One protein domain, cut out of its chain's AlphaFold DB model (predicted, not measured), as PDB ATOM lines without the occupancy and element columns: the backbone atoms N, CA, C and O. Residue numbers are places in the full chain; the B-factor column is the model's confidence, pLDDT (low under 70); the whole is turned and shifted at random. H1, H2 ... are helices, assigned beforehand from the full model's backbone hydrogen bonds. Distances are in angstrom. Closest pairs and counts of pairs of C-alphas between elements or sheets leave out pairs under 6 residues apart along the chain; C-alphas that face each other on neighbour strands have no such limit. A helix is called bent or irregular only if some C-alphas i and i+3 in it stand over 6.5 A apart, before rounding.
ATOM      1  N   PRO A  74       1.867 -11.032  12.684       90.31
ATOM      2  CA  PRO A  74       3.157 -10.614  12.172       90.31
ATOM      3  C   PRO A  74       4.196 -11.718  12.278       90.31
ATOM      4  O   PRO A  74       4.139 -12.600  13.139       90.31
ATOM      5  N   GLY A  75       5.180 -11.618  11.396       89.25
ATOM      6  CA  GLY A  75       6.309 -12.510  11.282       89.25
ATOM      7  C   GLY A  75       6.805 -13.088  12.604       89.25
ATOM      8  O   GLY A  75       6.630 -14.273  12.878       89.25
ATOM      9  N   TRP A  76       7.430 -12.248  13.409       90.06
ATOM     10  CA  TRP A  76       8.057 -12.627  14.665       90.06
ATOM     11  C   TRP A  76       7.047 -12.945  15.766       90.06
ATOM     12  O   TRP A  76       7.327 -13.795  16.603       90.06
ATOM     13  N   ARG A  77       5.843 -12.362  15.715       91.81
ATOM     14  CA  ARG A  77       4.744 -12.704  16.633       91.81
ATOM     15  C   ARG A  77       4.247 -14.140  16.457       91.81
ATOM     16  O   ARG A  77       3.798 -14.752  17.415       91.81
ATOM     17  N   GLN A  78       4.370 -14.720  15.260       92.38
ATOM     18  CA  GLN A  78       4.126 -16.156  15.071       92.38
ATOM     19  C   GLN A  78       5.161 -17.015  15.804       92.38
ATOM     20  O   GLN A  78       4.793 -18.015  16.411       92.38
ATOM     21  N   LEU A  79       6.442 -16.631  15.745       92.12
ATOM     22  CA  LEU A  79       7.516 -17.354  16.433       92.12
ATOM     23  C   LEU A  79       7.331 -17.292  17.945       92.12
ATOM     24  O   LEU A  79       7.422 -18.309  18.619       92.12
ATOM     25  N   GLU A  80       7.059 -16.092  18.448       93.38
ATOM     26  CA  GLU A  80       6.772 -15.851  19.857       93.38
ATOM     27  C   GLU A  80       5.613 -16.721  20.344       93.38
ATOM     28  O   GLU A  80       5.768 -17.421  21.340       93.38
ATOM     29  N   TYR A  81       4.503 -16.759  19.599       92.94
ATOM     30  CA  TYR A  81       3.352 -17.595  19.934       92.94
ATOM     31  C   TYR A  81       3.717 -19.083  20.020       92.94
ATOM     32  O   TYR A  81       3.413 -19.747  21.003       92.94
ATOM     33  N   LEU A  82       4.423 -19.610  19.014       93.62
ATOM     34  CA  LEU A  82       4.810 -21.022  18.982       93.62
ATOM     35  C   LEU A  82       5.783 -21.399  20.112       93.62
ATOM     36  O   LEU A  82       5.677 -22.490  20.671       93.62
ATOM     37  N   LEU A  83       6.720 -20.508  20.454       94.31
ATOM     38  CA  LEU A  83       7.624 -20.696  21.591       94.31
ATOM     39  C   LEU A  83       6.864 -20.645  22.920       94.31
ATOM     40  O   LEU A  83       7.097 -21.484  23.784       94.31
ATOM     41  N   TRP A  84       5.916 -19.720  23.059       94.44
ATOM     42  CA  TRP A  84       5.058 -19.654  24.234       94.44
ATOM     43  C   TRP A  84       4.231 -20.937  24.395       94.44
ATOM     44  O   TRP A  84       4.220 -21.514  25.479       94.44
ATOM     45  N   CYS A  85       3.617 -21.458  23.327       92.81
ATOM     46  CA  CYS A  85       2.881 -22.725  23.383       92.81
ATOM     47  C   CYS A  85       3.766 -23.908  23.806       92.81
ATOM     48  O   CYS A  85       3.320 -24.767  24.571       92.81
ATOM     49  N   LEU A  86       5.016 -23.949  23.330       93.12
ATOM     50  CA  LEU A  86       5.995 -24.952  23.749       93.12
ATOM     51  C   LEU A  86       6.265 -24.873  25.260       93.12
ATOM     52  O   LEU A  86       6.268 -25.908  25.927       93.12
ATOM     53  N   ASP A  87       6.446 -23.664  25.796       92.44
ATOM     54  CA  ASP A  87       6.704 -23.448  27.222       92.44
ATOM     55  C   ASP A  87       5.465 -23.773  28.090       92.44
ATOM     56  O   ASP A  87       5.605 -24.315  29.188       92.44
ATOM     57  N   GLN A  88       4.247 -23.507  27.598       91.81
ATOM     58  CA  GLN A  88       2.994 -23.798  28.317       91.81
ATOM     59  C   GLN A  88       2.610 -25.282  28.321       91.81
ATOM     60  O   GLN A  88       1.941 -25.749  29.245       91.81
ATOM     61  N   ALA A  89       3.014 -26.045  27.302       89.75
ATOM     62  CA  ALA A  89       2.643 -27.451  27.160       89.75
ATOM     63  C   ALA A  89       3.867 -28.371  26.982       89.75
ATOM     64  O   ALA A  89       3.995 -29.014  25.933       89.75
ATOM     65  N   PRO A  90       4.715 -28.549  28.021       86.88
ATOM     66  CA  PRO A  90       5.903 -29.410  27.948       86.88
ATOM     67  C   PRO A  90       5.561 -30.859  27.586       86.88
ATOM     68  O   PRO A  90       6.306 -31.537  26.883       86.88
ATOM     69  N   GLN A  91       4.378 -31.317  28.006       90.19
ATOM     70  CA  GLN A  91       3.854 -32.655  27.712       90.19
ATOM     71  C   GLN A  91       3.667 -32.893  26.201       90.19
ATOM     72  O   GLN A  91       3.616 -34.032  25.747       90.19
ATOM     73  N   GLN A  92       3.535 -31.812  25.426       90.88
ATOM     74  CA  GLN A  92       3.345 -31.804  23.976       90.88
ATOM     75  C   GLN A  92       4.569 -31.220  23.252       90.88
ATOM     76  O   GLN A  92       4.455 -30.779  22.107       90.88
ATOM     77  N   ALA A  93       5.745 -31.219  23.892       90.88
ATOM     78  CA  ALA A  93       6.949 -30.585  23.358       90.88
ATOM     79  C   ALA A  93       7.281 -31.035  21.930       90.88
ATOM     80  O   ALA A  93       7.522 -30.193  21.070       90.88
ATOM     81  N   SER A  94       7.204 -32.337  21.634       92.06
ATOM     82  CA  SER A  94       7.500 -32.855  20.291       92.06
ATOM     83  C   SER A  94       6.544 -32.324  19.215       92.06
ATOM     84  O   SER A  94       6.967 -32.075  18.087       92.06
ATOM     85  N   TYR A  95       5.267 -32.112  19.552       91.88
ATOM     86  CA  TYR A  95       4.304 -31.510  18.626       91.88
ATOM     87  C   TYR A  95       4.677 -30.052  18.331       91.88
ATOM     88  O   TYR A  95       4.770 -29.662  17.166       91.88
ATOM     89  N   TRP A  96       4.952 -29.258  19.366       93.31
ATOM     90  CA  TRP A  96       5.294 -27.843  19.206       93.31
ATOM     91  C   TRP A  96       6.663 -27.626  18.556       93.31
ATOM     92  O   TRP A  96       6.805 -26.738  17.717       93.31
ATOM     93  N   GLN A  97       7.644 -28.485  18.840       93.06
ATOM     94  CA  GLN A  97       8.924 -28.523  18.127       93.06
ATOM     95  C   GLN A  97       8.725 -28.803  16.632       93.06
ATOM     96  O   GLN A  97       9.341 -28.141  15.798       93.06
ATOM     97  N   ALA A  98       7.820 -29.718  16.265       91.00
ATOM     98  CA  ALA A  98       7.486 -29.965  14.864       91.00
ATOM     99  C   ALA A  98       6.798 -28.755  14.201       91.00
ATOM    100  O   ALA A  98       7.131 -28.418  13.062       91.00
ATOM    101  N   GLN A  99       5.894 -28.060  14.906       90.75
ATOM    102  CA  GLN A  99       5.297 -26.806  14.417       90.75
ATOM    103  C   GLN A  99       6.365 -25.722  14.204       90.75
ATOM    104  O   GLN A  99       6.387 -25.085  13.151       90.75
ATOM    105  N   LEU A 100       7.288 -25.553  15.157       91.31
ATOM    106  CA  LEU A 100       8.411 -24.614  15.063       91.31
ATOM    107  C   LEU A 100       9.340 -24.946  13.891       91.31
ATOM    108  O   LEU A 100       9.691 -24.054  13.120       91.31
ATOM    109  N   ALA A 101       9.699 -26.216  13.700       89.12
ATOM    110  CA  ALA A 101      10.528 -26.647  12.575       89.12
ATOM    111  C   ALA A 101       9.826 -26.422  11.220       89.12
ATOM    112  O   ALA A 101      10.434 -25.930  10.262       89.12
ATOM    113  N   GLY A 102       8.525 -26.721  11.138       88.12
ATOM    114  CA  GLY A 102       7.701 -26.433   9.960       88.12
ATOM    115  C   GLY A 102       7.624 -24.934   9.659       88.12
ATOM    116  O   GLY A 102       7.754 -24.511   8.512       88.12
ATOM    117  N   TRP A 103       7.495 -24.112  10.696       88.12
ATOM    118  CA  TRP A 103       7.503 -22.661  10.569       88.12
ATOM    119  C   TRP A 103       8.864 -22.118  10.102       88.12
ATOM    120  O   TRP A 103       8.905 -21.271   9.210       88.12
ATOM    121  N   CYS A 104       9.977 -22.632  10.642       84.44
ATOM    122  CA  CYS A 104      11.332 -22.192  10.283       84.44
ATOM    123  C   CYS A 104      11.689 -22.553   8.832       84.44
ATOM    124  O   CYS A 104      12.337 -21.777   8.132       84.44
ATOM    125  N   SER A 105      11.244 -23.722   8.364       80.31
ATOM    126  CA  SER A 105      11.505 -24.202   6.999       80.31
ATOM    127  C   SER A 105      10.651 -23.515   5.925       80.31
ATOM    128  O   SER A 105      11.075 -23.423   4.775       80.31
ATOM    129  N   GLY A 106       9.465 -23.015   6.281       71.50
ATOM    130  CA  GLY A 106       8.498 -22.462   5.330       71.50
ATOM    131  C   GLY A 106       8.679 -20.988   4.953       71.50
ATOM    132  O   GLY A 106       7.874 -20.480   4.172       71.50
ATOM    133  N   ARG A 107       9.665 -20.264   5.502       64.62
ATOM    134  CA  ARG A 107       9.716 -18.796   5.375       64.62
ATOM    135  C   ARG A 107      10.745 -18.265   4.384       64.62
ATOM    136  O   ARG A 107      11.946 -18.443   4.544       64.62
ATOM    137  N   TYR A 108      10.229 -17.490   3.430       53.00
ATOM    138  CA  TYR A 108      10.972 -16.529   2.621       53.00
ATOM    139  C   TYR A 108      10.758 -15.129   3.217       53.00
ATOM    140  O   TYR A 108       9.614 -14.735   3.413       53.00
ATOM    141  N   ALA A 109      11.853 -14.429   3.534       54.47
ATOM    142  CA  ALA A 109      11.961 -13.020   3.947       54.47
ATOM    143  C   ALA A 109      10.824 -12.450   4.827       54.47
ATOM    144  O   ALA A 109       9.748 -12.072   4.366       54.47
ATOM    145  N   LEU A 110      11.118 -12.285   6.115       63.38
ATOM    146  CA  LEU A 110      10.193 -11.702   7.077       63.38
ATOM    147  C   LEU A 110      10.114 -10.180   6.991       63.38
ATOM    148  O   LEU A 110      10.924  -9.481   7.597       63.38
ATOM    149  N   PHE A 111       9.101  -9.661   6.297       64.19
ATOM    150  CA  PHE A 111       8.707  -8.264   6.462       64.19
ATOM    151  C   PHE A 111       7.785  -8.126   7.678       64.19
ATOM    152  O   PHE A 111       6.602  -8.456   7.629       64.19
ATOM    153  N   ASP A 112       8.353  -7.672   8.791       73.94
ATOM    154  CA  ASP A 112       7.642  -7.427  10.045       73.94
ATOM    155  C   ASP A 112       8.141  -6.107  10.656       73.94
ATOM    156  O   ASP A 112       9.115  -6.096  11.419       73.94
ATOM    157  N   PRO A 113       7.516  -4.975  10.284       74.06
ATOM    158  CA  PRO A 113       7.893  -3.666  10.801       74.06
ATOM    159  C   PRO A 113       7.349  -3.406  12.213       74.06
ATOM    160  O   PRO A 113       7.735  -2.418  12.832       74.06
ATOM    161  N   VAL A 114       6.449  -4.256  12.716       83.38
ATOM    162  CA  VAL A 114       5.731  -4.021  13.976       83.38
ATOM    163  C   VAL A 114       6.414  -4.674  15.174       83.38
ATOM    164  O   VAL A 114       6.221  -4.218  16.298       83.38
ATOM    165  N   THR A 115       7.247  -5.697  14.965       86.69
ATOM    166  CA  THR A 115       7.975  -6.340  16.063       86.69
ATOM    167  C   THR A 115       9.266  -5.574  16.423       86.69
ATOM    168  O   THR A 115      10.182  -5.459  15.591       86.69
ATOM    169  N   PRO A 116       9.416  -5.089  17.675       89.81
ATOM    170  CA  PRO A 116      10.609  -4.365  18.114       89.81
ATOM    171  C   PRO A 116      11.894  -5.185  17.961       89.81
ATOM    172  O   PRO A 116      11.911  -6.388  18.220       89.81
ATOM    173  N   LYS A 117      13.000  -4.526  17.589       90.06
ATOM    174  CA  LYS A 117      14.313  -5.177  17.412       90.06
ATOM    175  C   LYS A 117      14.759  -6.017  18.628       90.06
ATOM    176  O   LYS A 117      15.155  -7.155  18.396       90.06
ATOM    177  N   PRO A 118      14.637  -5.546  19.887       92.38
ATOM    178  CA  PRO A 118      15.060  -6.343  21.042       92.38
ATOM    179  C   PRO A 118      14.308  -7.674  21.166       92.38
ATOM    180  O   PRO A 118      14.904  -8.697  21.492       92.38
ATOM    181  N   LEU A 119      13.008  -7.682  20.848       91.81
ATOM    182  CA  LEU A 119      12.204  -8.903  20.863       91.81
ATOM    183  C   LEU A 119      12.658  -9.871  19.763       91.81
ATOM    184  O   LEU A 119      12.833 -11.057  20.020       91.81
ATOM    185  N   ARG A 120      12.934  -9.363  18.557       91.00
ATOM    186  CA  ARG A 120      13.471 -10.177  17.454       91.00
ATOM    187  C   ARG A 120      14.794 -10.845  17.829       91.00
ATOM    188  O   ARG A 120      14.968 -12.037  17.601       91.00
ATOM    189  N   GLU A 121      15.705 -10.103  18.452       91.50
ATOM    190  CA  GLU A 121      16.997 -10.634  18.905       91.50
ATOM    191  C   GLU A 121      16.836 -11.711  19.986       91.50
ATOM    192  O   GLU A 121      17.486 -12.756  19.909       91.50
ATOM    193  N   ALA A 122      15.934 -11.500  20.950       93.69
ATOM    194  CA  ALA A 122      15.633 -12.481  21.989       93.69
ATOM    195  C   ALA A 122      15.058 -13.786  21.406       93.69
ATOM    196  O   ALA A 122      15.529 -14.874  21.743       93.69
ATOM    197  N   LEU A 123      14.097 -13.682  20.481       93.31
ATOM    198  CA  LEU A 123      13.501 -14.835  19.795       93.31
ATOM    199  C   LEU A 123      14.541 -15.587  18.955       93.31
ATOM    200  O   LEU A 123      14.632 -16.813  19.037       93.31
ATOM    201  N   THR A 124      15.381 -14.863  18.208       91.50
ATOM    202  CA  THR A 124      16.498 -15.459  17.463       91.50
ATOM    203  C   THR A 124      17.419 -16.228  18.393       91.50
ATOM    204  O   THR A 124      17.744 -17.378  18.111       91.50
ATOM    205  N   GLN A 125      17.832 -15.627  19.510       93.31
ATOM    206  CA  GLN A 125      18.724 -16.282  20.461       93.31
ATOM    207  C   GLN A 125      18.088 -17.539  21.063       93.31
ATOM    208  O   GLN A 125      18.781 -18.545  21.223       93.31
ATOM    209  N   ARG A 126      16.780 -17.521  21.345       94.25
ATOM    210  CA  ARG A 126      16.048 -18.697  21.831       94.25
ATOM    211  C   ARG A 126      16.098 -19.846  20.830       94.25
ATOM    212  O   ARG A 126      16.533 -20.932  21.205       94.25
ATOM    213  N   VAL A 127      15.757 -19.599  19.566       92.12
ATOM    214  CA  VAL A 127      15.840 -20.623  18.508       92.12
ATOM    215  C   VAL A 127      17.275 -21.137  18.352       92.12
ATOM    216  O   VAL A 127      17.496 -22.340  18.276       92.12
ATOM    217  N   ARG A 128      18.270 -20.244  18.421       92.00
ATOM    218  CA  ARG A 128      19.704 -20.576  18.369       92.00
ATOM    219  C   ARG A 128      20.123 -21.545  19.484       92.00
ATOM    220  O   ARG A 128      20.967 -22.412  19.272       92.00
ATOM    221  N   MET A 129      19.564 -21.392  20.685       93.56
ATOM    222  CA  MET A 129      19.807 -22.315  21.801       93.56
ATOM    223  C   MET A 129      19.130 -23.669  21.581       93.56
ATOM    224  O   MET A 129      19.750 -24.692  21.850       93.56
ATOM    225  N   MET A 130      17.908 -23.683  21.048       93.62
ATOM    226  CA  MET A 130      17.186 -24.921  20.729       93.62
ATOM    227  C   MET A 130      17.893 -25.734  19.635       93.62
ATOM    228  O   MET A 130      18.023 -26.948  19.759       93.62
ATOM    229  N   GLU A 131      18.435 -25.076  18.603       92.56
ATOM    230  CA  GLU A 131      19.284 -25.733  17.597       92.56
ATOM    231  C   GLU A 131      20.515 -26.389  18.242       92.56
ATOM    232  O   GLU A 131      20.831 -27.540  17.952       92.56
ATOM    233  N   LYS A 132      21.197 -25.683  19.158       92.94
ATOM    234  CA  LYS A 132      22.359 -26.227  19.887       92.94
ATOM    235  C   LYS A 132      21.997 -27.409  20.786       92.94
ATOM    236  O   LYS A 132      22.835 -28.283  20.982       92.94
ATOM    237  N   ALA A 133      20.784 -27.422  21.328       92.44
ATOM    238  CA  ALA A 133      20.262 -28.514  22.142       92.44
ATOM    239  C   ALA A 133      19.755 -29.707  21.307       92.44
ATOM    240  O   ALA A 133      19.417 -30.742  21.873       92.44
ATOM    241  N   GLY A 134      19.704 -29.588  19.973       90.62
ATOM    242  CA  GLY A 134      19.154 -30.619  19.089       90.62
ATOM    243  C   GLY A 134      17.623 -30.683  19.081       90.62
ATOM    244  O   GLY A 134      17.053 -31.631  18.548       90.62
ATOM    245  N   GLU A 135      16.952 -29.681  19.650       90.75
ATOM    246  CA  GLU A 135      15.487 -29.579  19.710       90.75
ATOM    247  C   GLU A 135      14.887 -29.047  18.401       90.75
ATOM    248  O   GLU A 135      13.707 -29.257  18.122       90.75
ATOM    249  N   LEU A 136      15.698 -28.354  17.593       89.38
ATOM    250  CA  LEU A 136      15.348 -27.883  16.254       89.38
ATOM    251  C   LEU A 136      16.437 -28.263  15.237       89.38
ATOM    252  O   LEU A 136      17.613 -28.342  15.603       89.38
ATOM    253  N   PRO A 137      16.081 -28.466  13.953       86.69
ATOM    254  CA  PRO A 137      17.055 -28.752  12.904       86.69
ATOM    255  C   PRO A 137      18.076 -27.623  12.736       86.69
ATOM    256  O   PRO A 137      17.732 -26.445  12.835       86.69
ATOM    257  N   ALA A 138      19.318 -27.971  12.397       86.06
ATOM    258  CA  ALA A 138      20.341 -26.980  12.080       86.06
ATOM    259  C   ALA A 138      19.931 -26.111  10.877       86.06
ATOM    260  O   ALA A 138      19.526 -26.625   9.832       86.06
ATOM    261  N   GLY A 139      20.083 -24.791  11.006       82.88
ATOM    262  CA  GLY A 139      19.728 -23.836   9.955       82.88
ATOM    263  C   GLY A 139      18.272 -23.362  10.008       82.88
ATOM    264  O   GLY A 139      17.829 -22.693   9.075       82.88
ATOM    265  N   SER A 140      17.556 -23.631  11.101       84.62
ATOM    266  CA  SER A 140      16.242 -23.055  11.420       84.62
ATOM    267  C   SER A 140      16.268 -21.521  11.441       84.62
ATOM    268  O   SER A 140      15.263 -20.878  11.155       84.62
ATOM    269  N   LEU A 141      17.433 -20.914  11.701       76.19
ATOM    270  CA  LEU A 141      17.633 -19.462  11.659       76.19
ATOM    271  C   LEU A 141      18.002 -18.878  10.289       76.19
ATOM    272  O   LEU A 141      18.125 -17.661  10.178       76.19
ATOM    273  N   LYS A 142      18.205 -19.698   9.250       73.06
ATOM    274  CA  LYS A 142      18.818 -19.262   7.978       73.06
ATOM    275  C   LYS A 142      18.104 -18.078   7.305       73.06
ATOM    276  O   LYS A 142      18.726 -17.359   6.527       73.06
ATOM    277  N   TRP A 143      16.823 -17.878   7.604       65.12
ATOM    278  CA  TRP A 143      15.955 -16.891   6.956       65.12
ATOM    279  C   TRP A 143      15.420 -15.814   7.905       65.12
ATOM    280  O   TRP A 143      14.578 -15.008   7.503       65.12
ATOM    281  N   LEU A 144      15.884 -15.809   9.158       65.44
ATOM    282  CA  LEU A 144      15.536 -14.785  10.137       65.44
ATOM    283  C   LEU A 144      16.508 -13.598   9.970       65.44
ATOM    284  O   LEU A 144      17.713 -13.805  10.117       65.44
ATOM    285  N   PRO A 145      16.014 -12.402   9.593       57.53
ATOM    286  CA  PRO A 145      16.848 -11.220   9.368       57.53
ATOM    287  C   PRO A 145      17.452 -10.650  10.656       57.53
ATOM    288  O   PRO A 145      16.831 -10.811  11.735       57.53
TER     289      PRO A 145
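AT A GLANCE: This is residues 74 to 145 of the 145 residues of an uncharacterized protein of Pseudomonas aestus (UniProt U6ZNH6). Two helices, H1 and H2, lie side by side as a helical hairpin, and a third, H3, passes slantwise over one side of it, meeting H1 near the first residues of both so that the two spread as a V. A long link, residues 106 to 116, leads from H2 to H3, and after H3 a tail without a named element, residues 133 to 145, folds back. The printed part has 72 residues with three named helices, in the order H1, H2, H3, and no named strand; the class is all helix. The whole is compact, with a radius of gyration of the C-alphas of 11.5 A and spans of 34 by 23 by 19 A.

HOW THE PARTS SIT: H1, residues 75 to 88, and H2, residues 90 to 105, form a helical hairpin with a tight link. They touch, closest at the C-alphas of Leu 86 and Trp 96, 5.4 A apart, and run opposite ways at a shallow tilt of 18 degrees. H3, residues 117 to 132, touches H1 with residues 120 to 123 alone, and H1 touches it with residues 76 to 80 alone. Their closest C-alphas, of Trp 76 and Arg 120, are 6.6 A apart; the two helices run the same way at a steep tilt of 53 degrees. H2 and H3 are apart. Every O i to N i+4 pair is within hydrogen-bond range in H3, against 9 of 10 in H1 and 10 of 12 in H2.

IN THESE COORDINATES: H1 begins at C-alpha 75, (6.309, -12.510, 11.282), and is 20.7 A long. H2, 22.3 A long, is irregular, with C-alphas 91 and 94 8.3 A apart, and has a kink of 29 degrees near residue 97. H3 is 22.7 A long and ends at C-alpha 132, (22.359, -26.227, 19.887).

THE WHOLE: The two C-alphas farthest apart, of Gln 91 and Pro 113, are 33.8 A apart. The printed part has no cut and ends at residue 145, the chain's last. The link from H2 to H3, 11 residues, is long. The mean pLDDT of the printed part is 86.2; residues 107 to 111 and 143 to 145 are under 70.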